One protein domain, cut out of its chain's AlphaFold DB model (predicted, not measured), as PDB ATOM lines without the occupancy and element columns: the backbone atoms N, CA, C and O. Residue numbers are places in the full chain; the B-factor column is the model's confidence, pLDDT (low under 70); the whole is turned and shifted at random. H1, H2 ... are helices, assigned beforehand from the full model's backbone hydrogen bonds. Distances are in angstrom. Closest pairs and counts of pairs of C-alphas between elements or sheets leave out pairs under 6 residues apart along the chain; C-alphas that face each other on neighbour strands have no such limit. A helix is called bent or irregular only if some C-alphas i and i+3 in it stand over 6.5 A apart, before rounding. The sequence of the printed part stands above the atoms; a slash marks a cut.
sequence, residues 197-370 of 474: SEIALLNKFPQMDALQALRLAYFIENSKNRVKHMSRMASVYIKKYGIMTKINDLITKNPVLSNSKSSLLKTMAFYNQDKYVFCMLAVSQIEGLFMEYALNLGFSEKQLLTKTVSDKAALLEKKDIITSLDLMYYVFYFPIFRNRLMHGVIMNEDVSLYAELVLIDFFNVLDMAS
ATOM      1  N   SER A 197      28.023 -39.371  -9.572       47.62
ATOM      2  CA  SER A 197      27.841 -39.681 -10.992       47.62
ATOM      3  C   SER A 197      26.713 -40.669 -11.295       47.62
ATOM      4  O   SER A 197      26.046 -40.533 -12.320       47.62
ATOM      5  N   GLU A 198      26.473 -41.656 -10.431       47.34
ATOM      6  CA  GLU A 198      25.459 -42.697 -10.649       47.34
ATOM      7  C   GLU A 198      24.034 -42.142 -10.531       47.34
ATOM      8  O   GLU A 198      23.158 -42.490 -11.325       47.34
ATOM      9  N   ILE A 199      23.815 -41.216  -9.594       47.91
ATOM     10  CA  ILE A 199      22.522 -40.552  -9.366       47.91
ATOM     11  C   ILE A 199      22.184 -39.605 -10.523       47.91
ATOM     12  O   ILE A 199      21.033 -39.537 -10.962       47.91
ATOM     13  N   ALA A 200      23.185 -38.900 -11.052       54.97
ATOM     14  CA  ALA A 200      23.015 -38.037 -12.216       54.97
ATOM     15  C   ALA A 200      22.649 -38.828 -13.485       54.97
ATOM     16  O   ALA A 200      21.870 -38.352 -14.306       54.97
ATOM     17  N   LEU A 201      23.176 -40.047 -13.643       56.16
ATOM     18  CA  LEU A 201      22.875 -40.912 -14.788       56.16
ATOM     19  C   LEU A 201      21.478 -41.536 -14.691       56.16
ATOM     20  O   LEU A 201      20.734 -41.505 -15.667       56.16
ATOM     21  N   LEU A 202      21.103 -42.059 -13.522       52.94
ATOM     22  CA  LEU A 202      19.795 -42.690 -13.303       52.94
ATOM     23  C   LEU A 202      18.621 -41.722 -13.524       52.94
ATOM     24  O   LEU A 202      17.607 -42.125 -14.082       52.94
ATOM     25  N   ASN A 203      18.774 -40.447 -13.153       61.78
ATOM     26  CA  ASN A 203      17.752 -39.422 -13.399       61.78
ATOM     27  C   ASN A 203      17.674 -38.972 -14.860       61.78
ATOM     28  O   ASN A 203      16.602 -38.629 -15.351       61.78
ATOM     29  N   LYS A 204      18.802 -38.969 -15.580       70.00
ATOM     30  CA  LYS A 204      18.816 -38.560 -16.989       70.00
ATOM     31  C   LYS A 204      18.089 -39.562 -17.875       70.00
ATOM     32  O   LYS A 204      17.433 -39.156 -18.820       70.00
ATOM     33  N   PHE A 205      18.143 -40.856 -17.576       71.06
ATOM     34  CA  PHE A 205      17.594 -41.884 -18.460       71.06
ATOM     35  C   PHE A 205      16.402 -42.627 -17.833       71.06
ATOM     36  O   PHE A 205      16.513 -43.826 -17.578       71.06
ATOM     37  N   PRO A 206      15.245 -41.970 -17.611       64.56
ATOM     38  CA  PRO A 206      14.120 -42.569 -16.887       64.56
ATOM     39  C   PRO A 206      13.487 -43.765 -17.612       64.56
ATOM     40  O   PRO A 206      12.791 -44.561 -16.990       64.56
ATOM     41  N   GLN A 207      13.726 -43.918 -18.921       68.12
ATOM     42  CA  GLN A 207      13.271 -45.071 -19.705       68.12
ATOM     43  C   GLN A 207      14.316 -46.205 -19.798       68.12
ATOM     44  O   GLN A 207      14.107 -47.160 -20.558       68.12
ATOM     45  N   MET A 208      15.444 -46.110 -19.078       64.06
ATOM     46  CA  MET A 208      16.375 -47.225 -18.874       64.06
ATOM     47  C   MET A 208      15.971 -48.044 -17.652       64.06
ATOM     48  O   MET A 208      15.648 -47.500 -16.601       64.06
ATOM     49  N   ASP A 209      16.054 -49.368 -17.769       58.44
ATOM     50  CA  ASP A 209      15.934 -50.224 -16.592       58.44
ATOM     51  C   ASP A 209      17.172 -50.087 -15.678       58.44
ATOM     52  O   ASP A 209      18.259 -49.672 -16.098       58.44
ATOM     53  N   ALA A 210      17.017 -50.439 -14.401       50.88
ATOM     54  CA  ALA A 210      18.081 -50.295 -13.406       50.88
ATOM     55  C   ALA A 210      19.350 -51.090 -13.770       50.88
ATOM     56  O   ALA A 210      20.463 -50.663 -13.463       50.88
ATOM     57  N   LEU A 211      19.207 -52.229 -14.457       50.44
ATOM     58  CA  LEU A 211      20.338 -53.043 -14.892       50.44
ATOM     59  C   LEU A 211      21.115 -52.342 -16.015       50.44
ATOM     60  O   LEU A 211      22.345 -52.352 -16.004       50.44
ATOM     61  N   GLN A 212      20.422 -51.708 -16.959       60.09
ATOM     62  CA  GLN A 212      21.010 -50.878 -18.006       60.09
ATOM     63  C   GLN A 212      21.745 -49.684 -17.404       60.09
ATOM     64  O   GLN A 212      22.887 -49.433 -17.784       60.09
ATOM     65  N   ALA A 213      21.145 -49.005 -16.427       57.78
ATOM     66  CA  ALA A 213      21.760 -47.862 -15.768       57.78
ATOM     67  C   ALA A 213      22.996 -48.242 -14.926       57.78
ATOM     68  O   ALA A 213      24.016 -47.559 -14.996       57.78
ATOM     69  N   LEU A 214      22.965 -49.369 -14.206       53.38
ATOM     70  CA  LEU A 214      24.131 -49.882 -13.471       53.38
ATOM     71  C   LEU A 214      25.250 -50.344 -14.412       53.38
ATOM     72  O   LEU A 214      26.422 -50.040 -14.188       53.38
ATOM     73  N   ARG A 215      24.905 -51.052 -15.499       57.91
ATOM     74  CA  ARG A 215      25.867 -51.442 -16.546       57.91
ATOM     75  C   ARG A 215      26.529 -50.220 -17.159       57.91
ATOM     76  O   ARG A 215      27.731 -50.231 -17.411       57.91
ATOM     77  N   LEU A 216      25.738 -49.183 -17.390       61.88
ATOM     78  CA  LEU A 216      26.195 -47.928 -17.939       61.88
ATOM     79  C   LEU A 216      27.142 -47.204 -16.981       61.88
ATOM     80  O   LEU A 216      28.245 -46.858 -17.394       61.88
ATOM     81  N   ALA A 217      26.746 -47.013 -15.722       59.25
ATOM     82  CA  ALA A 217      27.588 -46.384 -14.709       59.25
ATOM     83  C   ALA A 217      28.934 -47.108 -14.585       59.25
ATOM     84  O   ALA A 217      29.990 -46.492 -14.730       59.25
ATOM     85  N   TYR A 218      28.895 -48.439 -14.472       58.53
ATOM     86  CA  TYR A 218      30.094 -49.271 -14.445       58.53
ATOM     87  C   TYR A 218      30.962 -49.080 -15.695       58.53
ATOM     88  O   TYR A 218      32.182 -48.937 -15.606       58.53
ATOM     89  N   PHE A 219      30.353 -49.070 -16.879       63.47
ATOM     90  CA  PHE A 219      31.081 -48.917 -18.132       63.47
ATOM     91  C   PHE A 219      31.717 -47.528 -18.275       63.47
ATOM     92  O   PHE A 219      32.855 -47.423 -18.734       63.47
ATOM     93  N   ILE A 220      31.027 -46.468 -17.848       62.84
ATOM     94  CA  ILE A 220      31.556 -45.099 -17.841       62.84
ATOM     95  C   ILE A 220      32.722 -44.997 -16.864       62.84
ATOM     96  O   ILE A 220      33.787 -44.519 -17.244       62.84
ATOM     97  N   GLU A 221      32.573 -45.482 -15.634       59.38
ATOM     98  CA  GLU A 221      33.633 -45.416 -14.628       59.38
ATOM     99  C   GLU A 221      34.896 -46.167 -15.057       59.38
ATOM    100  O   GLU A 221      36.012 -45.705 -14.818       59.38
ATOM    101  N   ASN A 222      34.749 -47.292 -15.754       61.84
ATOM    102  CA  ASN A 222      35.881 -48.132 -16.139       61.84
ATOM    103  C   ASN A 222      36.411 -47.853 -17.557       61.84
ATOM    104  O   ASN A 222      37.374 -48.487 -17.991       61.84
ATOM    105  N   SER A 223      35.830 -46.897 -18.290       67.38
ATOM    106  CA  SER A 223      36.311 -46.538 -19.624       67.38
ATOM    107  C   SER A 223      37.436 -45.504 -19.582       67.38
ATOM    108  O   SER A 223      37.350 -44.483 -18.899       67.38
ATOM    109  N   LYS A 224      38.469 -45.718 -20.410       71.75
ATOM    110  CA  LYS A 224      39.520 -44.720 -20.678       71.75
ATOM    111  C   LYS A 224      39.013 -43.519 -21.488       71.75
ATOM    112  O   LYS A 224      39.692 -42.503 -21.534       71.75
ATOM    113  N   ASN A 225      37.851 -43.630 -22.142       74.56
ATOM    114  CA  ASN A 225      37.304 -42.599 -23.031       74.56
ATOM    115  C   ASN A 225      35.837 -42.279 -22.686       74.56
ATOM    116  O   ASN A 225      34.927 -42.410 -23.506       74.56
ATOM    117  N   ARG A 226      35.619 -41.907 -21.417       69.31
ATOM    118  CA  ARG A 226      34.294 -41.725 -20.798       69.31
ATOM    119  C   ARG A 226      33.375 -40.796 -21.597       69.31
ATOM    120  O   ARG A 226      32.239 -41.166 -21.875       69.31
ATOM    121  N   VAL A 227      33.891 -39.639 -22.018       70.50
ATOM    122  CA  VAL A 227      33.151 -38.596 -22.757       70.50
ATOM    123  C   VAL A 227      32.578 -39.140 -24.067       70.50
ATOM    124  O   VAL A 227      31.379 -39.033 -24.318       70.50
ATOM    125  N   LYS A 228      33.402 -39.829 -24.866       73.69
ATOM    126  CA  LYS A 228      32.978 -40.403 -26.151       73.69
ATOM    127  C   LYS A 228      31.879 -41.454 -25.989       73.69
ATOM    128  O   LYS A 228      30.960 -41.531 -26.805       73.69
ATOM    129  N   HIS A 229      31.973 -42.285 -24.954       74.00
ATOM    130  CA  HIS A 229      30.954 -43.297 -24.679       74.00
ATOM    131  C   HIS A 229      29.654 -42.693 -24.162       74.00
ATOM    132  O   HIS A 229      28.583 -43.117 -24.597       74.00
ATOM    133  N   MET A 230      29.759 -41.684 -23.299       74.50
ATOM    134  CA  MET A 230      28.620 -40.907 -22.830       74.50
ATOM    135  C   MET A 230      27.869 -40.256 -23.985       74.50
ATOM    136  O   MET A 230      26.653 -40.406 -24.060       74.50
ATOM    137  N   SER A 231      28.584 -39.622 -24.921       77.56
ATOM    138  CA  SER A 231      27.943 -38.961 -26.064       77.56
ATOM    139  C   SER A 231      27.241 -39.980 -26.944       77.56
ATOM    140  O   SER A 231      26.036 -39.895 -27.142       77.56
ATOM    141  N   ARG A 232      27.943 -41.046 -27.354       81.12
ATOM    142  CA  ARG A 232      27.337 -42.104 -28.176       81.12
ATOM    143  C   ARG A 232      26.059 -42.658 -27.549       81.12
ATOM    144  O   ARG A 232      25.097 -42.938 -28.261       81.12
ATOM    145  N   MET A 233      26.061 -42.873 -26.240       79.12
ATOM    146  CA  MET A 233      24.885 -43.368 -25.547       79.12
ATOM    147  C   MET A 233      23.755 -42.334 -25.545       79.12
ATOM    148  O   MET A 233      22.630 -42.702 -25.879       79.12
ATOM    149  N   ALA A 234      24.033 -41.077 -25.199       83.00
ATOM    150  CA  ALA A 234      23.026 -40.024 -25.195       83.00
ATOM    151  C   ALA A 234      22.384 -39.880 -26.586       83.00
ATOM    152  O   ALA A 234      21.158 -39.918 -26.693       83.00
ATOM    153  N   SER A 235      23.182 -39.877 -27.663       86.06
ATOM    154  CA  SER A 235      22.665 -39.865 -29.038       86.06
ATOM    155  C   SER A 235      21.773 -41.076 -29.342       86.06
ATOM    156  O   SER A 235      20.699 -40.936 -29.933       86.06
ATOM    157  N   VAL A 236      22.196 -42.287 -28.947       85.00
ATOM    158  CA  VAL A 236      21.411 -43.520 -29.150       85.00
ATOM    159  C   VAL A 236      20.093 -43.457 -28.384       85.00
ATOM    160  O   VAL A 236      19.063 -43.847 -28.930       85.00
ATOM    161  N   TYR A 237      20.108 -42.951 -27.155       84.75
ATOM    162  CA  TYR A 237      18.921 -42.792 -26.327       84.75
ATOM    163  C   TYR A 237      17.927 -41.806 -26.950       84.75
ATOM    164  O   TYR A 237      16.772 -42.165 -27.184       84.75
ATOM    165  N   ILE A 238      18.400 -40.610 -27.316       88.12
ATOM    166  CA  ILE A 238      17.605 -39.570 -27.983       88.12
ATOM    167  C   ILE A 238      16.920 -40.130 -29.230       88.12
ATOM    168  O   ILE A 238      15.715 -39.943 -29.415       88.12
ATOM    169  N   LYS A 239      17.671 -40.870 -30.057       90.56
ATOM    170  CA  LYS A 239      17.145 -41.484 -31.278       90.56
ATOM    171  C   LYS A 239      16.150 -42.607 -30.983       90.56
ATOM    172  O   LYS A 239      15.083 -42.636 -31.588       90.56
ATOM    173  N   LYS A 240      16.482 -43.524 -30.067       87.38
ATOM    174  CA  LYS A 240      15.655 -44.696 -29.729       87.38
ATOM    175  C   LYS A 240      14.283 -44.290 -29.199       87.38
ATOM    176  O   LYS A 240      13.290 -44.902 -29.575       87.38
ATOM    177  N   TYR A 241      14.229 -43.278 -28.336       85.69
ATOM    178  CA  TYR A 241      12.986 -42.845 -27.692       85.69
ATOM    179  C   TYR A 241      12.302 -41.668 -28.396       85.69
ATOM    180  O   TYR A 241      11.273 -41.196 -27.908       85.69
ATOM    181  N   GLY A 242      12.843 -41.210 -29.534       91.44
ATOM    182  CA  GLY A 242      12.261 -40.137 -30.340       91.44
ATOM    183  C   GLY A 242      12.134 -38.815 -29.581       91.44
ATOM    184  O   GLY A 242      11.137 -38.115 -29.748       91.44
ATOM    185  N   ILE A 243      13.113 -38.489 -28.726       92.50
ATOM    186  CA  ILE A 243      13.010 -37.386 -27.752       92.50
ATOM    187  C   ILE A 243      12.701 -36.050 -28.433       92.50
ATOM    188  O   ILE A 243      11.813 -35.333 -27.987       92.50
ATOM    189  N   MET A 244      13.362 -35.744 -29.552       93.44
ATOM    190  CA  MET A 244      13.128 -34.503 -30.304       93.44
ATOM    191  C   MET A 244      11.669 -34.349 -30.749       93.44
ATOM    192  O   MET A 244      11.081 -33.278 -30.610       93.44
ATOM    193  N   THR A 245      11.070 -35.424 -31.266       93.56
ATOM    194  CA  THR A 245       9.669 -35.423 -31.703       93.56
ATOM    195  C   THR A 245       8.737 -35.250 -30.510       93.56
ATOM    196  O   THR A 245       7.843 -34.411 -30.556       93.56
ATOM    197  N   LYS A 246       8.998 -35.971 -29.413       94.19
ATOM    198  CA  LYS A 246       8.197 -35.879 -28.185       94.19
ATOM    199  C   LYS A 246       8.244 -34.495 -27.550       94.19
ATOM    200  O   LYS A 246       7.204 -33.999 -27.140       94.19
ATOM    201  N   ILE A 247       9.411 -33.853 -27.503       95.06
ATOM    202  CA  ILE A 247       9.540 -32.475 -27.014       95.06
ATOM    203  C   ILE A 247       8.655 -31.536 -27.839       95.06
ATOM    204  O   ILE A 247       7.880 -30.767 -27.274       95.06
ATOM    205  N   ASN A 248       8.735 -31.612 -29.170       93.50
ATOM    206  CA  ASN A 248       7.905 -30.775 -30.037       93.50
ATOM    207  C   ASN A 248       6.411 -31.047 -29.830       93.50
ATOM    208  O   ASN A 248       5.625 -30.103 -29.762       93.50
ATOM    209  N   ASP A 249       6.012 -32.310 -29.686       92.38
ATOM    210  CA  ASP A 249       4.626 -32.675 -29.393       92.38
ATOM    211  C   ASP A 249       4.155 -32.111 -28.048       92.38
ATOM    212  O   ASP A 249       3.091 -31.496 -27.995       92.38
ATOM    213  N   LEU A 250       4.957 -32.247 -26.987       91.94
ATOM    214  CA  LEU A 250       4.652 -31.699 -25.664       91.94
ATOM    215  C   LEU A 250       4.471 -30.180 -25.728       91.94
ATOM    216  O   LEU A 250       3.428 -29.673 -25.329       91.94
ATOM    217  N   ILE A 251       5.432 -29.456 -26.308       92.38
ATOM    218  CA  ILE A 251       5.383 -27.989 -26.408       92.38
ATOM    219  C   ILE A 251       4.191 -27.520 -27.256       92.38
ATOM    220  O   ILE A 251       3.589 -26.480 -26.991       92.38
ATOM    221  N   THR A 252       3.857 -28.247 -28.326       87.44
ATOM    222  CA  THR A 252       2.813 -27.799 -29.254       87.44
ATOM    223  C   THR A 252       1.406 -28.115 -28.780       87.44
ATOM    224  O   THR A 252       0.516 -27.303 -29.061       87.44
ATOM    225  N   LYS A 253       1.218 -29.252 -28.097       83.44
ATOM    226  CA  LYS A 253      -0.093 -29.819 -27.765       83.44
ATOM    227  C   LYS A 253      -0.469 -29.678 -26.291       83.44
ATOM    228  O   LYS A 253      -1.659 -29.648 -26.019       83.44
ATOM    229  N   ASN A 254       0.485 -29.603 -25.358       81.12
ATOM    230  CA  ASN A 254       0.158 -29.601 -23.932       81.12
ATOM    231  C   ASN A 254      -0.300 -28.198 -23.458       81.12
ATOM    232  O   ASN A 254       0.470 -27.239 -23.568       81.12
ATOM    233  N   PRO A 255      -1.515 -28.056 -22.896       76.94
ATOM    234  CA  PRO A 255      -2.080 -26.774 -22.480       76.94
ATOM    235  C   PRO A 255      -1.365 -26.165 -21.272       76.94
ATOM    236  O   PRO A 255      -1.390 -24.951 -21.116       76.94
ATOM    237  N   VAL A 256      -0.689 -26.969 -20.446       81.44
ATOM    238  CA  VAL A 256       0.103 -26.470 -19.306       81.44
ATOM    239  C   VAL A 256       1.282 -25.616 -19.782       81.44
ATOM    240  O   VAL A 256       1.730 -24.740 -19.054       81.44
ATOM    241  N   LEU A 257       1.759 -25.842 -21.012       85.88
ATOM    242  CA  LEU A 257       2.910 -25.162 -21.613       85.88
ATOM    243  C   LEU A 257       2.510 -24.010 -22.547       85.88
ATOM    244  O   LEU A 257       3.346 -23.488 -23.286       85.88
ATOM    245  N   SER A 258       1.233 -23.612 -22.578       81.38
ATOM    246  CA  SER A 258       0.741 -22.627 -23.550       81.38
ATOM    247  C   SER A 258       1.449 -21.277 -23.437       81.38
ATOM    248  O   SER A 258       1.741 -20.651 -24.459       81.38
ATOM    249  N   ASN A 259       1.753 -20.843 -22.212       79.69
ATOM    250  CA  ASN A 259       2.337 -19.528 -21.949       79.69
ATOM    251  C   ASN A 259       3.817 -19.477 -22.349       79.69
ATOM    252  O   ASN A 259       4.282 -18.471 -22.885       79.69
ATOM    253  N   SER A 260       4.548 -20.576 -22.155       86.88
ATOM    254  CA  SER A 260       5.965 -20.708 -22.510       86.88
ATOM    255  C   SER A 260       6.204 -21.276 -23.916       86.88
ATOM    256  O   SER A 260       7.328 -21.236 -24.415       86.88
ATOM    257  N   LYS A 261       5.167 -21.725 -24.636       90.81
ATOM    258  CA  LYS A 261       5.278 -22.353 -25.968       90.81
ATOM    259  C   LYS A 261       6.222 -21.627 -26.928       90.81
ATOM    260  O   LYS A 261       7.073 -22.252 -27.559       90.81
ATOM    261  N   SER A 262       6.092 -20.304 -27.045       91.00
ATOM    262  CA  SER A 262       6.911 -19.521 -27.980       91.00
ATOM    263  C   SER A 262       8.397 -19.482 -27.596       91.00
ATOM    264  O   SER A 262       9.250 -19.570 -28.482       91.00
ATOM    265  N   SER A 263       8.728 -19.385 -26.303       93.88
ATOM    266  CA  SER A 263      10.116 -19.398 -25.827       93.88
ATOM    267  C   SER A 263      10.717 -20.797 -25.916       93.88
ATOM    268  O   SER A 263      11.855 -20.938 -26.357       93.88
ATOM    269  N   LEU A 264       9.943 -21.837 -25.594       95.44
ATOM    270  CA  LEU A 264      10.382 -23.230 -25.675       95.44
ATOM    271  C   LEU A 264      10.698 -23.646 -27.121       95.44
ATOM    272  O   LEU A 264      11.744 -24.246 -27.368       95.44
ATOM    273  N   LEU A 265       9.858 -23.270 -28.097       94.31
ATOM    274  CA  LEU A 265      10.132 -23.529 -29.519       94.31
ATOM    275  C   LEU A 265      11.383 -22.792 -30.014       94.31
ATOM    276  O   LEU A 265      12.177 -23.366 -30.760       94.31
ATOM    277  N   LYS A 266      11.593 -21.541 -29.578       94.62
ATOM    278  CA  LYS A 266      12.818 -20.787 -29.896       94.62
ATOM    279  C   LYS A 266      14.056 -21.471 -29.328       94.62
ATOM    280  O   LYS A 266      15.028 -21.641 -30.054       94.62
ATOM    281  N   THR A 267      14.008 -21.914 -28.073       96.06
ATOM    282  CA  THR A 267      15.086 -22.700 -27.457       96.06
ATOM    283  C   THR A 267      15.392 -23.945 -28.287       96.06
ATOM    284  O   THR A 267      16.546 -24.176 -28.633       96.06
ATOM    285  N   MET A 268      14.370 -24.704 -28.691       95.88
ATOM    286  CA  MET A 268      14.550 -25.914 -29.500       95.88
ATOM    287  C   MET A 268      15.150 -25.658 -30.885       95.88
ATOM    288  O   MET A 268      15.906 -26.496 -31.377       95.88
ATOM    289  N   ALA A 269      14.878 -24.506 -31.505       94.50
ATOM    290  CA  ALA A 269      15.485 -24.142 -32.785       94.50
ATOM    291  C   ALA A 269      17.021 -24.062 -32.696       94.50
ATOM    292  O   ALA A 269      17.715 -24.485 -33.624       94.50
ATOM    293  N   PHE A 270      17.556 -23.608 -31.557       95.12
ATOM    294  CA  PHE A 270      19.000 -23.515 -31.348       95.12
ATOM    295  C   PHE A 270      19.691 -24.869 -31.217       95.12
ATOM    296  O   PHE A 270      20.877 -24.947 -31.507       95.12
ATOM    297  N   TYR A 271      18.988 -25.955 -30.878       93.75
ATOM    298  CA  TYR A 271      19.621 -27.271 -30.715       93.75
ATOM    299  C   TYR A 271      20.419 -27.710 -31.959       93.75
ATOM    300  O   TYR A 271      21.505 -28.277 -31.839       93.75
ATOM    301  N   ASN A 272      19.900 -27.405 -33.153       88.12
ATOM    302  CA  ASN A 272      20.551 -27.727 -34.426       88.12
ATOM    303  C   ASN A 272      21.413 -26.585 -34.990       88.12
ATOM    304  O   ASN A 272      22.208 -26.832 -35.892       88.12
ATOM    305  N   GLN A 273      21.242 -25.352 -34.506       91.81
ATOM    306  CA  GLN A 273      21.938 -24.165 -35.024       91.81
ATOM    307  C   GLN A 273      23.192 -23.846 -34.210       91.81
ATOM    308  O   GLN A 273      24.271 -23.677 -34.767       91.81
ATOM    309  N   ASP A 274      23.042 -23.790 -32.889       92.31
ATOM    310  CA  ASP A 274      24.102 -23.491 -31.937       92.31
ATOM    311  C   ASP A 274      23.819 -24.218 -30.617       92.31
ATOM    312  O   ASP A 274      22.999 -23.810 -29.787       92.31
ATOM    313  N   LYS A 275      24.539 -25.324 -30.421       90.50
ATOM    314  CA  LYS A 275      24.409 -26.188 -29.246       90.50
ATOM    315  C   LYS A 275      24.781 -25.486 -27.942       90.50
ATOM    316  O   LYS A 275      24.237 -25.843 -26.899       90.50
ATOM    317  N   TYR A 276      25.683 -24.508 -27.979       88.94
ATOM    318  CA  TYR A 276      26.056 -23.757 -26.786       88.94
ATOM    319  C   TYR A 276      24.918 -22.823 -26.367       88.94
ATOM    320  O   TYR A 276      24.488 -22.848 -25.210       88.94
ATOM    321  N   VAL A 277      24.366 -22.070 -27.323       90.75
ATOM    322  CA  VAL A 277      23.201 -21.205 -27.087       90.75
ATOM    323  C   VAL A 277      21.998 -22.033 -26.638       90.75
ATOM    324  O   VAL A 277      21.322 -21.653 -25.681       90.75
ATOM    325  N   PHE A 278      21.770 -23.200 -27.249       94.12
ATOM    326  CA  PHE A 278      20.751 -24.145 -26.792       94.12
ATOM    327  C   PHE A 278      20.927 -24.504 -25.317       94.12
ATOM    328  O   PHE A 278      19.973 -24.367 -24.556       94.12
ATOM    329  N   CYS A 279      22.123 -24.931 -24.899       90.88
ATOM    330  CA  CYS A 279      22.377 -25.299 -23.507       90.88
ATOM    331  C   CYS A 279      22.026 -24.150 -22.552       90.88
ATOM    332  O   CYS A 279      21.341 -24.371 -21.554       90.88
ATOM    333  N   MET A 280      22.473 -22.931 -22.869       89.38
ATOM    334  CA  MET A 280      22.240 -21.743 -22.040       89.38
ATOM    335  C   MET A 280      20.746 -21.435 -21.902       89.38
ATOM    336  O   MET A 280      20.248 -21.209 -20.796       89.38
ATOM    337  N   LEU A 281      20.015 -21.467 -23.019       93.06
ATOM    338  CA  LEU A 281      18.581 -21.201 -23.037       93.06
ATOM    339  C   LEU A 281      17.789 -22.317 -22.351       93.06
ATOM    340  O   LEU A 281      16.941 -22.025 -21.514       93.06
ATOM    341  N   ALA A 282      18.075 -23.583 -22.654       93.31
ATOM    342  CA  ALA A 282      17.349 -24.733 -22.120       93.31
ATOM    343  C   ALA A 282      17.464 -24.827 -20.597       93.31
ATOM    344  O   ALA A 282      16.456 -25.011 -19.917       93.31
ATOM    345  N   VAL A 283      18.660 -24.614 -20.046       90.25
ATOM    346  CA  VAL A 283      18.865 -24.596 -18.593       90.25
ATOM    347  C   VAL A 283      18.061 -23.476 -17.928       90.25
ATOM    348  O   VAL A 283      17.430 -23.713 -16.902       90.25
ATOM    349  N   SER A 284      18.000 -22.286 -18.533       90.19
ATOM    350  CA  SER A 284      17.154 -21.196 -18.031       90.19
ATOM    351  C   SER A 284      15.656 -21.506 -18.155       90.19
ATOM    352  O   SER A 284      14.891 -21.195 -17.241       90.19
ATOM    353  N   GLN A 285      15.224 -22.147 -19.246       93.38
ATOM    354  CA  GLN A 285      13.825 -22.548 -19.417       93.38
ATOM    355  C   GLN A 285      13.397 -23.600 -18.387       93.38
ATOM    356  O   GLN A 285      12.273 -23.521 -17.906       93.38
ATOM    357  N   ILE A 286      14.270 -24.534 -17.993       91.00
ATOM    358  CA  ILE A 286      13.978 -25.514 -16.929       91.00
ATOM    359  C   ILE A 286      13.590 -24.809 -15.619       91.00
ATOM    360  O   ILE A 286      12.600 -25.174 -14.985       91.00
ATOM    361  N   GLU A 287      14.315 -23.756 -15.234       84.19
ATOM    362  CA  GLU A 287      13.993 -22.975 -14.033       84.19
ATOM    363  C   GLU A 287      12.646 -22.241 -14.163       84.19
ATOM    364  O   GLU A 287      11.871 -22.177 -13.202       84.19
ATOM    365  N   GLY A 288      12.360 -21.711 -15.357       89.50
ATOM    366  CA  GLY A 288      11.083 -21.078 -15.690       89.50
ATOM    367  C   GLY A 288       9.906 -22.053 -15.613       89.50
ATOM    368  O   GLY A 288       8.885 -21.728 -15.013       89.50
ATOM    369  N   LEU A 289      10.080 -23.276 -16.119       92.56
ATOM    370  CA  LEU A 289       9.061 -24.327 -16.088       92.56
ATOM    371  C   LEU A 289       8.705 -24.736 -14.657       92.56
ATOM    372  O   LEU A 289       7.531 -24.870 -14.338       92.56
ATOM    373  N   PHE A 290       9.677 -24.854 -13.747       90.62
ATOM    374  CA  PHE A 290       9.363 -25.142 -12.340       90.62
ATOM    375  C   PHE A 290       8.539 -24.039 -11.674       90.62
ATOM    376  O   PHE A 290       7.689 -24.326 -10.829       90.62
ATOM    377  N   MET A 291       8.772 -22.781 -12.049       89.38
ATOM    378  CA  MET A 291       7.941 -21.671 -11.591       89.38
ATOM    379  C   MET A 291       6.532 -21.751 -12.186       89.38
ATOM    380  O   MET A 291       5.562 -21.656 -11.439       89.38
ATOM    381  N   GLU A 292       6.419 -21.974 -13.495       88.38
ATOM    382  CA  GLU A 292       5.143 -22.113 -14.203       88.38
ATOM    383  C   GLU A 292       4.304 -23.273 -13.647       88.38
ATOM    384  O   GLU A 292       3.116 -23.116 -13.371       88.38
ATOM    385  N   TYR A 293       4.916 -24.424 -13.386       89.38
ATOM    386  CA  TYR A 293       4.250 -25.570 -12.775       89.38
ATOM    387  C   TYR A 293       3.763 -25.270 -11.358       89.38
ATOM    388  O   TYR A 293       2.633 -25.606 -11.012       89.38
ATOM    389  N   ALA A 294       4.569 -24.597 -10.536       86.00
ATOM    390  CA  ALA A 294       4.130 -24.208  -9.202       86.00
ATOM    391  C   ALA A 294       2.957 -23.206  -9.255       86.00
ATOM    392  O   ALA A 294       1.999 -23.348  -8.494       86.00
ATOM    393  N   LEU A 295       2.971 -22.247 -10.183       82.75
ATOM    394  CA  LEU A 295       1.832 -21.346 -10.405       82.75
ATOM    395  C   LEU A 295       0.565 -22.127 -10.782       82.75
ATOM    396  O   LEU A 295      -0.486 -21.920 -10.178       82.75
ATOM    397  N   ASN A 296       0.679 -23.090 -11.701       79.56
ATOM    398  CA  ASN A 296      -0.434 -23.958 -12.108       79.56
ATOM    399  C   ASN A 296      -0.989 -24.831 -10.963       79.56
ATOM    400  O   ASN A 296      -2.128 -25.287 -11.035       79.56
ATOM    401  N   LEU A 297      -0.218 -25.056  -9.896       78.69
ATOM    402  CA  LEU A 297      -0.651 -25.782  -8.693       78.69
ATOM    403  C   LEU A 297      -1.249 -24.864  -7.613       78.69
ATOM    404  O   LEU A 297      -1.540 -25.331  -6.508       78.69
ATOM    405  N   GLY A 298      -1.426 -23.574  -7.914       77.69
ATOM    406  CA  GLY A 298      -2.056 -22.590  -7.033       77.69
ATOM    407  C   GLY A 298      -1.108 -21.913  -6.039       77.69
ATOM    408  O   GLY A 298      -1.573 -21.258  -5.106       77.69
ATOM    409  N   PHE A 299       0.213 -22.053  -6.197       82.44
ATOM    410  CA  PHE A 299       1.166 -21.261  -5.414       82.44
ATOM    411  C   PHE A 299       1.202 -19.822  -5.939       82.44
ATOM    412  O   PHE A 299       1.178 -19.599  -7.146       82.44
ATOM    413  N   SER A 300       1.276 -18.825  -5.051       82.81
ATOM    414  CA  SER A 300       1.266 -17.426  -5.493       82.81
ATOM    415  C   SER A 300       2.620 -16.993  -6.052       82.81
ATOM    416  O   SER A 300       3.675 -17.349  -5.525       82.81
ATOM    417  N   GLU A 301       2.604 -16.151  -7.085       83.50
ATOM    418  CA  GLU A 301       3.821 -15.639  -7.725       83.50
ATOM    419  C   GLU A 301       4.767 -14.964  -6.722       83.50
ATOM    420  O   GLU A 301       5.966 -15.245  -6.696       83.50
ATOM    421  N   LYS A 302       4.216 -14.170  -5.794       83.44
ATOM    422  CA  LYS A 302       4.979 -13.509  -4.724       83.44
ATOM    423  C   LYS A 302       5.748 -14.501  -3.838       83.44
ATOM    424  O   LYS A 302       6.842 -14.179  -3.386       83.44
ATOM    425  N   GLN A 303       5.197 -15.692  -3.588       81.44
ATOM    426  CA  GLN A 303       5.879 -16.748  -2.827       81.44
ATOM    427  C   GLN A 303       6.973 -17.448  -3.639       81.44
ATOM    428  O   GLN A 303       7.905 -17.992  -3.050       81.44
ATOM    429  N   LEU A 304       6.847 -17.476  -4.967       84.94
ATOM    430  CA  LEU A 304       7.751 -18.197  -5.863       84.94
ATOM    431  C   LEU A 304       8.939 -17.350  -6.326       84.94
ATOM    432  O   LEU A 304      10.008 -17.907  -6.571       84.94
ATOM    433  N   LEU A 305       8.784 -16.028  -6.424       83.25
ATOM    434  CA  LEU A 305       9.848 -15.119  -6.872       83.25
ATOM    435  C   LEU A 305      11.078 -15.129  -5.955       83.25
ATOM    436  O   LEU A 305      12.198 -14.978  -6.428       83.25
ATOM    437  N   THR A 306      10.888 -15.347  -4.653       80.69
ATOM    438  CA  THR A 306      11.981 -15.405  -3.667       80.69
ATOM    439  C   THR A 306      12.569 -16.805  -3.490       80.69
ATOM    440  O   THR A 306      13.512 -16.982  -2.721       80.69
ATOM    441  N   LYS A 307      12.015 -17.809  -4.178       82.88
ATOM    442  CA  LYS A 307      12.396 -19.216  -4.039       82.88
ATOM    443  C   LYS A 307      13.423 -19.632  -5.078       82.88
ATOM    444  O   LYS A 307      13.319 -19.289  -6.257       82.88
ATOM    445  N   THR A 308      14.379 -20.441  -4.640       81.00
ATOM    446  CA  THR A 308      15.356 -21.072  -5.529       81.00
ATOM    447  C   THR A 308      14.701 -22.157  -6.389       81.00
ATOM    448  O   THR A 308      13.586 -22.607  -6.119       81.00
ATOM    449  N   VAL A 309      15.400 -22.614  -7.428       79.00
ATOM    450  CA  VAL A 309      14.989 -23.775  -8.242       79.00
ATOM    451  C   VAL A 309      14.761 -25.001  -7.359       79.00
ATOM    452  O   VAL A 309      13.747 -25.679  -7.498       79.00
ATOM    453  N   SER A 310      15.653 -25.218  -6.390       75.69
ATOM    454  CA  SER A 310      15.565 -26.277  -5.385       75.69
ATOM    455  C   SER A 310      14.283 -26.182  -4.552       75.69
ATOM    456  O   SER A 310      13.584 -27.177  -4.370       75.69
ATOM    457  N   ASP A 311      13.926 -24.977  -4.098       81.25
ATOM    458  CA  ASP A 311      12.690 -24.750  -3.342       81.25
ATOM    459  C   ASP A 311      11.442 -25.008  -4.191       81.25
ATOM    460  O   ASP A 311      10.466 -25.569  -3.698       81.25
ATOM    461  N   LYS A 312      11.460 -24.594  -5.466       85.62
ATOM    462  CA  LYS A 312      10.351 -24.820  -6.404       85.62
ATOM    463  C   LYS A 312      10.190 -26.311  -6.700       85.62
ATOM    464  O   LYS A 312       9.077 -26.818  -6.612       85.62
ATOM    465  N   ALA A 313      11.286 -27.030  -6.937       81.31
ATOM    466  CA  ALA A 313      11.273 -28.479  -7.110       81.31
ATOM    467  C   ALA A 313      10.691 -29.196  -5.875       81.31
ATOM    468  O   ALA A 313       9.858 -30.088  -6.016       81.31
ATOM    469  N   ALA A 314      11.025 -28.758  -4.656       78.62
ATOM    470  CA  ALA A 314      10.454 -29.328  -3.433       78.62
ATOM    471  C   ALA A 314       8.933 -29.094  -3.308       78.62
ATOM    472  O   ALA A 314       8.221 -29.906  -2.715       78.62
ATOM    473  N   LEU A 315       8.399 -27.998  -3.866       84.06
ATOM    474  CA  LEU A 315       6.947 -27.788  -3.947       84.06
ATOM    475  C   LEU A 315       6.284 -28.764  -4.927       84.06
ATOM    476  O   LEU A 315       5.188 -29.248  -4.644       84.06
ATOM    477  N   LEU A 316       6.950 -29.066  -6.043       83.50
ATOM    478  CA  LEU A 316       6.488 -30.040  -7.033       83.50
ATOM    479  C   LEU A 316       6.511 -31.472  -6.477       83.50
ATOM    480  O   LEU A 316       5.563 -32.223  -6.705       83.50
ATOM    481  N   GLU A 317       7.530 -31.834  -5.691       82.69
ATOM    482  CA  GLU A 317       7.600 -33.138  -5.013       82.69
ATOM    483  C   GLU A 317       6.418 -33.323  -4.048       82.69
ATOM    484  O   GLU A 317       5.740 -34.344  -4.089       82.69
ATOM    485  N   LYS A 318       6.084 -32.301  -3.244       78.75
ATOM    486  CA  LYS A 318       4.926 -32.333  -2.324       78.75
ATOM    487  C   LYS A 318       3.578 -32.543  -3.017       78.75
ATOM    488  O   LYS A 318       2.584 -32.813  -2.345       78.75
ATOM    489  N   LYS A 319       3.518 -32.329  -4.331       78.69
ATOM    490  CA  LYS A 319       2.324 -32.501  -5.163       78.69
ATOM    491  C   LYS A 319       2.407 -33.746  -6.052       78.69
ATOM    492  O   LYS A 319       1.549 -33.916  -6.915       78.69
ATOM    493  N   ASP A 320       3.407 -34.600  -5.832       76.56
ATOM    494  CA  ASP A 320       3.705 -35.803  -6.613       76.56
ATOM    495  C   ASP A 320       3.919 -35.528  -8.116       76.56
ATOM    496  O   ASP A 320       3.638 -36.384  -8.952       76.56
ATOM    497  N   ILE A 321       4.387 -34.326  -8.486       79.25
ATOM    498  CA  ILE A 321       4.722 -33.989  -9.884       79.25
ATOM    499  C   ILE A 321       6.080 -34.563 -10.275       79.25
ATOM    500  O   ILE A 321       6.259 -35.034 -11.394       79.25
ATOM    501  N   ILE A 322       7.038 -34.503  -9.351       74.81
ATOM    502  CA  ILE A 322       8.389 -35.031  -9.538       74.81
ATOM    503  C   ILE A 322       8.687 -36.047  -8.451       74.81
ATOM    504  O   ILE A 322       8.152 -35.962  -7.343       74.81
ATOM    505  N   THR A 323       9.556 -37.010  -8.744       64.44
ATOM    506  CA  THR A 323       9.950 -37.988  -7.735       64.44
ATOM    507  C   THR A 323      11.028 -37.427  -6.809       64.44
ATOM    508  O   THR A 323      11.766 -36.516  -7.175       64.44
ATOM    509  N   SER A 324      11.205 -38.028  -5.630       56.25
ATOM    510  CA  SER A 324      12.320 -37.679  -4.736       56.25
ATOM    511  C   SER A 324      13.698 -37.858  -5.384       56.25
ATOM    512  O   SER A 324      14.644 -37.170  -5.016       56.25
ATOM    513  N   LEU A 325      13.832 -38.764  -6.361       56.00
ATOM    514  CA  LEU A 325      15.090 -38.965  -7.085       56.00
ATOM    515  C   LEU A 325      15.367 -37.786  -8.033       56.00
ATOM    516  O   LEU A 325      16.480 -37.252  -8.027       56.00
ATOM    517  N   ASP A 326      14.332 -37.332  -8.748       66.31
ATOM    518  CA  ASP A 326      14.393 -36.156  -9.619       66.31
ATOM    519  C   ASP A 326      14.656 -34.892  -8.797       66.31
ATOM    520  O   ASP A 326      15.512 -34.084  -9.152       66.31
ATOM    521  N   LEU A 327      13.981 -34.746  -7.650       67.19
ATOM    522  CA  LEU A 327      14.210 -33.634  -6.730       67.19
ATOM    523  C   LEU A 327      15.689 -33.538  -6.353       67.19
ATOM    524  O   LEU A 327      16.282 -32.470  -6.460       67.19
ATOM    525  N   MET A 328      16.311 -34.646  -5.950       60.38
ATOM    526  CA  MET A 328      17.727 -34.636  -5.580       60.38
ATOM    527  C   MET A 328      18.636 -34.256  -6.749       60.38
ATOM    528  O   MET A 328      19.609 -33.527  -6.550       60.38
ATOM    529  N   TYR A 329      18.316 -34.684  -7.971       72.75
ATOM    530  CA  TYR A 329      19.043 -34.236  -9.153       72.75
ATOM    531  C   TYR A 329      18.961 -32.716  -9.329       72.75
ATOM    532  O   TYR A 329      19.992 -32.045  -9.425       72.75
ATOM    533  N   TYR A 330      17.750 -32.161  -9.303       75.25
ATOM    534  CA  TYR A 330      17.538 -30.732  -9.517       75.25
ATOM    535  C   TYR A 330      18.014 -29.850  -8.356       75.25
ATOM    536  O   TYR A 330      18.328 -28.682  -8.574       75.25
ATOM    537  N   VAL A 331      18.120 -30.398  -7.143       70.44
ATOM    538  CA  VAL A 331      18.616 -29.681  -5.959       70.44
ATOM    539  C   VAL A 331      20.143 -29.682  -5.882       70.44
ATOM    540  O   VAL A 331      20.725 -28.664  -5.514       70.44
ATOM    541  N   PHE A 332      20.798 -30.801  -6.207       63.19
ATOM    542  CA  PHE A 332      22.234 -30.967  -5.954       63.19
ATOM    543  C   PHE A 332      23.095 -30.936  -7.222       63.19
ATOM    544  O   PHE A 332      24.173 -30.350  -7.207       63.19
ATOM    545  N   TYR A 333      22.634 -31.513  -8.334       70.69
ATOM    546  CA  TYR A 333      23.452 -31.690  -9.543       70.69
ATOM    547  C   TYR A 333      23.214 -30.611 -10.575       70.69
ATOM    548  O   TYR A 333      24.160 -30.009 -11.088       70.69
ATOM    549  N   PHE A 334      21.941 -30.366 -10.868       77.19
ATOM    550  CA  PHE A 334      21.545 -29.389 -11.863       77.19
ATOM    551  C   PHE A 334      22.133 -27.994 -11.580       77.19
ATOM    552  O   PHE A 334      22.671 -27.407 -12.517       77.19
ATOM    553  N   PRO A 335      22.177 -27.478 -10.330       74.62
ATOM    554  CA  PRO A 335      22.770 -26.168 -10.060       74.62
ATOM    555  C   PRO A 335      24.282 -26.126 -10.312       74.62
ATOM    556  O   PRO A 335      24.791 -25.139 -10.843       74.62
ATOM    557  N   ILE A 336      25.012 -27.199  -9.981       73.44
ATOM    558  CA  ILE A 336      26.457 -27.301 -10.245       73.44
ATOM    559  C   ILE A 336      26.705 -27.299 -11.754       73.44
ATOM    560  O   ILE A 336      27.547 -26.547 -12.248       73.44
ATOM    561  N   PHE A 337      25.950 -28.120 -12.484       75.31
ATOM    562  CA  PHE A 337      26.018 -28.201 -13.936       75.31
ATOM    563  C   PHE A 337      25.699 -26.849 -14.597       75.31
ATOM    564  O   PHE A 337      26.498 -26.334 -15.382       75.31
ATOM    565  N   ARG A 338      24.582 -26.227 -14.203       78.81
ATOM    566  CA  ARG A 338      24.151 -24.901 -14.651       78.81
ATOM    567  C   ARG A 338      25.223 -23.851 -14.404       78.81
ATOM    568  O   ARG A 338      25.541 -23.084 -15.304       78.81
ATOM    569  N   ASN A 339      25.818 -23.816 -13.214       76.44
ATOM    570  CA  ASN A 339      26.847 -22.828 -12.898       76.44
ATOM    571  C   ASN A 339      28.102 -23.023 -13.754       76.44
ATOM    572  O   ASN A 339      28.632 -22.047 -14.281       76.44
ATOM    573  N   ARG A 340      28.546 -24.266 -13.983       76.44
ATOM    574  CA  ARG A 340      29.666 -24.539 -14.902       76.44
ATOM    575  C   ARG A 340      29.380 -24.054 -16.325       76.44
ATOM    576  O   ARG A 340      30.266 -23.471 -16.948       76.44
ATOM    577  N   LEU A 341      28.157 -24.256 -16.814       76.56
ATOM    578  CA  LEU A 341      27.723 -23.772 -18.124       76.56
ATOM    579  C   LEU A 341      27.740 -22.235 -18.200       76.56
ATOM    580  O   LEU A 341      28.359 -21.673 -19.101       76.56
ATOM    581  N   MET A 342      27.125 -21.567 -17.220       75.56
ATOM    582  CA  MET A 342      27.014 -20.103 -17.166       75.56
ATOM    583  C   MET A 342      28.368 -19.402 -17.008       75.56
ATOM    584  O   MET A 342      28.538 -18.285 -17.487       75.56
ATOM    585  N   HIS A 343      29.339 -20.051 -16.361       78.56
ATOM    586  CA  HIS A 343      30.710 -19.549 -16.237       78.56
ATOM    587  C   HIS A 343      31.608 -19.911 -17.433       78.56
ATOM    588  O   HIS A 343      32.808 -19.655 -17.392       78.56
ATOM    589  N   GLY A 344      31.059 -20.513 -18.495       67.44
ATOM    590  CA  GLY A 344      31.796 -20.820 -19.723       67.44
ATOM    591  C   GLY A 344      32.784 -21.984 -19.607       67.44
ATOM    592  O   GLY A 344      33.531 -22.235 -20.546       67.44
ATOM    593  N   VAL A 345      32.778 -22.738 -18.501       64.69
ATOM    594  CA  VAL A 345      33.707 -23.866 -18.273       64.69
ATOM    595  C   VAL A 345      33.514 -24.968 -19.325       64.69
ATOM    596  O   VAL A 345      34.475 -25.601 -19.752       64.69
ATOM    597  N   ILE A 346      32.277 -25.133 -19.806       62.62
ATOM    598  CA  ILE A 346      31.892 -26.123 -20.823       62.62
ATOM    599  C   ILE A 346      32.451 -25.795 -22.223       62.62
ATOM    600  O   ILE A 346      32.537 -26.691 -23.058       62.62
ATOM    601  N   MET A 347      32.910 -24.561 -22.481       57.41
ATOM    602  CA  MET A 347      33.550 -24.191 -23.760       57.41
ATOM    603  C   MET A 347      34.843 -24.980 -24.031       57.41
ATOM    604  O   MET A 347      35.237 -25.130 -25.183       57.41
ATOM    605  N   ASN A 348      35.489 -25.499 -22.980       55.09
ATOM    606  CA  ASN A 348      36.712 -26.305 -23.075       55.09
ATOM    607  C   ASN A 348      36.435 -27.820 -23.138       55.09
ATOM    608  O   ASN A 348      37.371 -28.620 -23.173       55.09
ATOM    609  N   GLU A 349      35.165 -28.225 -23.122       64.12
ATOM    610  CA  GLU A 349      34.715 -29.616 -23.103       64.12
ATOM    611  C   GLU A 349      33.840 -29.936 -24.336       64.12
ATOM    612  O   GLU A 349      33.618 -29.094 -25.207       64.12
ATOM    613  N   ASP A 350      33.348 -31.175 -24.455       73.62
ATOM    614  CA  ASP A 350      32.517 -31.594 -25.593       73.62
ATOM    615  C   ASP A 350      31.096 -30.998 -25.496       73.62
ATOM    616  O   ASP A 350      30.176 -31.600 -24.936       73.62
ATOM    617  N   VAL A 351      30.911 -29.799 -26.059       83.06
ATOM    618  CA  VAL A 351      29.621 -29.084 -26.134       83.06
ATOM    619  C   VAL A 351      28.510 -29.962 -26.725       83.06
ATOM    620  O   VAL A 351      27.347 -29.824 -26.341       83.06
ATOM    621  N   SER A 352      28.839 -30.894 -27.629       84.56
ATOM    622  CA  SER A 352      27.837 -31.785 -28.218       84.56
ATOM    623  C   SER A 352      27.270 -32.765 -27.204       84.56
ATOM    624  O   SER A 352      26.050 -32.909 -27.149       84.56
ATOM    625  N   LEU A 353      28.123 -33.379 -26.381       84.44
ATOM    626  CA  LEU A 353      27.674 -34.235 -25.283       84.44
ATOM    627  C   LEU A 353      26.750 -33.463 -24.338       84.44
ATOM    628  O   LEU A 353      25.680 -33.945 -23.972       84.44
ATOM    629  N   TYR A 354      27.145 -32.255 -23.940       84.75
ATOM    630  CA  TYR A 354      26.352 -31.476 -22.997       84.75
ATOM    631  C   TYR A 354      24.996 -31.074 -23.551       84.75
ATOM    632  O   TYR A 354      24.004 -31.204 -22.838       84.75
ATOM    633  N   ALA A 355      24.921 -30.680 -24.819       89.06
ATOM    634  CA  ALA A 355      23.643 -30.406 -25.461       89.06
ATOM    635  C   ALA A 355      22.728 -31.634 -25.477       89.06
ATOM    636  O   ALA A 355      21.532 -31.500 -25.245       89.06
ATOM    637  N   GLU A 356      23.264 -32.838 -25.689       88.94
ATOM    638  CA  GLU A 356      22.479 -34.075 -25.597       88.94
ATOM    639  C   GLU A 356      21.977 -34.331 -24.170       88.94
ATOM    640  O   GLU A 356      20.801 -34.632 -23.972       88.94
ATOM    641  N   LEU A 357      22.837 -34.167 -23.161       86.44
ATOM    642  CA  LEU A 357      22.460 -34.355 -21.758       86.44
ATOM    643  C   LEU A 357      21.456 -33.304 -21.267       86.44
ATOM    644  O   LEU A 357      20.613 -33.636 -20.435       86.44
ATOM    645  N   VAL A 358      21.544 -32.065 -21.756       89.69
ATOM    646  CA  VAL A 358      20.594 -30.983 -21.456       89.69
ATOM    647  C   VAL A 358      19.279 -31.193 -22.186       89.69
ATOM    648  O   VAL A 358      18.228 -30.963 -21.604       89.69
ATOM    649  N   LEU A 359      19.308 -31.672 -23.431       92.88
ATOM    650  CA  LEU A 359      18.095 -32.026 -24.163       92.88
ATOM    651  C   LEU A 359      17.286 -33.091 -23.417       92.88
ATOM    652  O   LEU A 359      16.062 -33.017 -23.360       92.88
ATOM    653  N   ILE A 360      17.979 -34.066 -22.835       90.44
ATOM    654  CA  ILE A 360      17.360 -35.106 -22.020       90.44
ATOM    655  C   ILE A 360      16.752 -34.520 -20.731       90.44
ATOM    656  O   ILE A 360      15.602 -34.826 -20.427       90.44
ATOM    657  N   ASP A 361      17.460 -33.634 -20.018       89.19
ATOM    658  CA  ASP A 361      16.887 -32.935 -18.851       89.19
ATOM    659  C   ASP A 361      15.649 -32.120 -19.244       89.19
ATOM    660  O   ASP A 361      14.618 -32.171 -18.579       89.19
ATOM    661  N   PHE A 362      15.737 -31.401 -20.362       92.81
ATOM    662  CA  PHE A 362      14.660 -30.572 -20.876       92.81
ATOM    663  C   PHE A 362      13.423 -31.407 -21.213       92.81
ATOM    664  O   PHE A 362      12.315 -31.038 -20.836       92.81
ATOM    665  N   PHE A 363      13.608 -32.571 -21.841       93.25
ATOM    666  CA  PHE A 363      12.529 -33.532 -22.055       93.25
ATOM    667  C   PHE A 363      11.894 -33.986 -20.742       93.25
ATOM    668  O   PHE A 363      10.675 -33.919 -20.622       93.25
ATOM    669  N   ASN A 364      12.697 -34.396 -19.756       88.12
ATOM    670  CA  ASN A 364      12.182 -34.887 -18.477       88.12
ATOM    671  C   ASN A 364      11.338 -33.821 -17.757       88.12
ATOM    672  O   ASN A 364      10.304 -34.147 -17.185       88.12
ATOM    673  N   VAL A 365      11.738 -32.546 -17.815       91.06
ATOM    674  CA  VAL A 365      10.958 -31.441 -17.227       91.06
ATOM    675  C   VAL A 365       9.689 -31.148 -18.019       91.06
ATOM    676  O   VAL A 365       8.644 -30.887 -17.426       91.06
ATOM    677  N   LEU A 366       9.738 -31.190 -19.350       92.56
ATOM    678  CA  LEU A 366       8.551 -30.989 -20.184       92.56
ATOM    679  C   LEU A 366       7.528 -32.116 -20.007       92.56
ATOM    680  O   LEU A 366       6.331 -31.854 -20.013       92.56
ATOM    681  N   ASP A 367       7.984 -33.353 -19.810       90.06
ATOM    682  CA  ASP A 367       7.108 -34.512 -19.614       90.06
ATOM    683  C   ASP A 367       6.289 -34.413 -18.317       90.06
ATOM    684  O   ASP A 367       5.159 -34.894 -18.262       90.06
ATOM    685  N   MET A 368       6.787 -33.687 -17.305       89.12
ATOM    686  CA  MET A 368       6.038 -33.403 -16.070       89.12
ATOM    687  C   MET A 368       4.704 -32.701 -16.345       89.12
ATOM    688  O   MET A 368       3.739 -32.938 -15.620       89.12
ATOM    689  N   ALA A 369       4.614 -31.884 -17.403       86.44
ATOM    690  CA  ALA A 369       3.376 -31.215 -17.808       86.44
ATOM    691  C   ALA A 369       2.246 -32.199 -18.167       86.44
ATOM    692  O   ALA A 369       1.083 -31.804 -18.228       86.44
ATOM    693  N   SER A 370       2.568 -33.473 -18.405       85.44
ATOM    694  CA  SER A 370       1.603 -34.549 -18.656       85.44
ATOM    695  C   SER A 370       1.020 -35.153 -17.370       85.44
ATOM    696  O   SER A 370       0.316 -36.157 -17.418       85.44
TER     697      SER A 370
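What this domain is: This is residues 197 to 370 of the 474 residues of an uncharacterized protein of Fibrobacter sp. UWB8 (UniProt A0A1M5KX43). Two long helices, H6 and H11, run side by side the same way through the core, and H5 and H4 complete a four-helix bundle with them, H5 packing on H6 and H4 on the last half of H11. H8 packs slantwise on H6 on another side of the bundle, and H9a folds back beside H8 in a hairpin without reaching H6, while towards one end of the long axis H3 packs on the first half of H11 and H2, in a hairpin with H1, meets H3 at a corner; short H7 is at the opposite end. The printed part has 174 residues, with eleven named helices, H1 to H11 in chain order, and no named strand: the class is all helix. The whole is compact, with a radius of gyration of the C-alphas of 15.9 A and spans of 49 by 33 by 31 A.

How they stand to each other: The hub is H6, residues 275 to 296, which touches five other helices. It touches H11, residues 351 to 370, at a shallow tilt of 18 degrees, the same way; their closest C-alphas, of Cys 279 and Ala 355, are 5.6 A apart. H6 forms a hairpin with H5, residues 261 to 273, at 20 degrees, with C-alphas of Phe 270 and Phe 278 closest at 4.9 A. H5 forms another hairpin with H4, residues 243 to 253, at 24 degrees; the closest C-alphas are those of Ile 251 and Lys 261, 5.7 A. H4 touches residues 360 to 369 of H11 at a steep tilt of 39 degrees, closest at Ile 247 and Phe 363, C-alphas 5.9 A apart. These four, H4, H5, H6 and H11, form a bundle, a group of helices set together. H8, residues 309 to 317, touches H6 at a steep tilt of 49 degrees, with C-alphas of Glu 287 and Val 309 closest at 5.9 A. H9, residues 324 to 342, was assigned as one helix by its hydrogen bonds but is bent, with C-alphas 331 and 334 6.6 A apart; its arms are H9a, residues 324 to 331, and H9b, residues 334 to 342. H8 and H9a form a hairpin at 15 degrees, closest at the C-alphas of Ser 310 and Val 331, 4.6 A. H9b touches residues 279 to 283 of H6 at a steep tilt of 42 degrees, closest at the C-alphas of Val 283 and Arg 338, 6.6 A. H7, residues 301 to 305, only just touches H6, with 3 pairs of C-alphas within 8 A, the closest being Leu 295 and Glu 301, 6.6 A. H10, residues 345 to 348, touches no helix; it is close to H9b but not clearly touching, with C-alphas of Arg 340 and Ile 346 closest at 6.5 A. H3, residues 226 to 240, touches residues 352 to 360 of H11 at a steep tilt of 41 degrees, closest at the C-alphas of Ser 231 and Leu 353, 4.8 A. H1, residues 197 to 204, touches H11 through the C-alphas of Lys 204 and Asp 361, 6.2 A, and H9a about perpendicular at 73 degrees, closest at the C-alphas of Asn 203 and Asp 326, 6.0 A. H1 and H2, residues 210 to 222, form a hairpin at a steep tilt of 43 degrees, closest at the C-alphas of Glu 198 and Ala 217, 5.9 A. H2 only just touches H3, with 3 pairs of C-alphas within 8 A, and only at the corner, closest at the C-alphas of Ile 220 and Arg 226, 5.3 A; H2 and H11 are apart. Every O i to N i+4 pair is within hydrogen-bond range in H1, H2, H3, H4, H7, H8, H9a and H9b, against 5 of 9 in H5, 17 of 18 in H6 and 13 of 16 in H11; H10 is too short for one.

Where its parts are: H6 runs 30.3 A from C-alpha 275 at (24.409, -26.188, -29.246) to C-alpha 296 at (-0.434, -23.958, -12.108). H11 is 29.5 A long and ends at C-alpha 370, (1.603, -34.549, -18.656). H3 measures 20.9 A, H5 19.0 A, H2 18.1 A and H4 15.1 A. H1 begins at C-alpha 197, (27.841, -39.681, -10.992).

The domain as a whole: The two C-alphas farthest apart are those of Lys 224 and Ser 300, 49.4 A. The printed part has no cut and no long link. The mean pLDDT of the printed part is 79.2; among the 39 residues under 70 are residues 197 to 203, 206 to 223, 323 to 328 and 344 to 349.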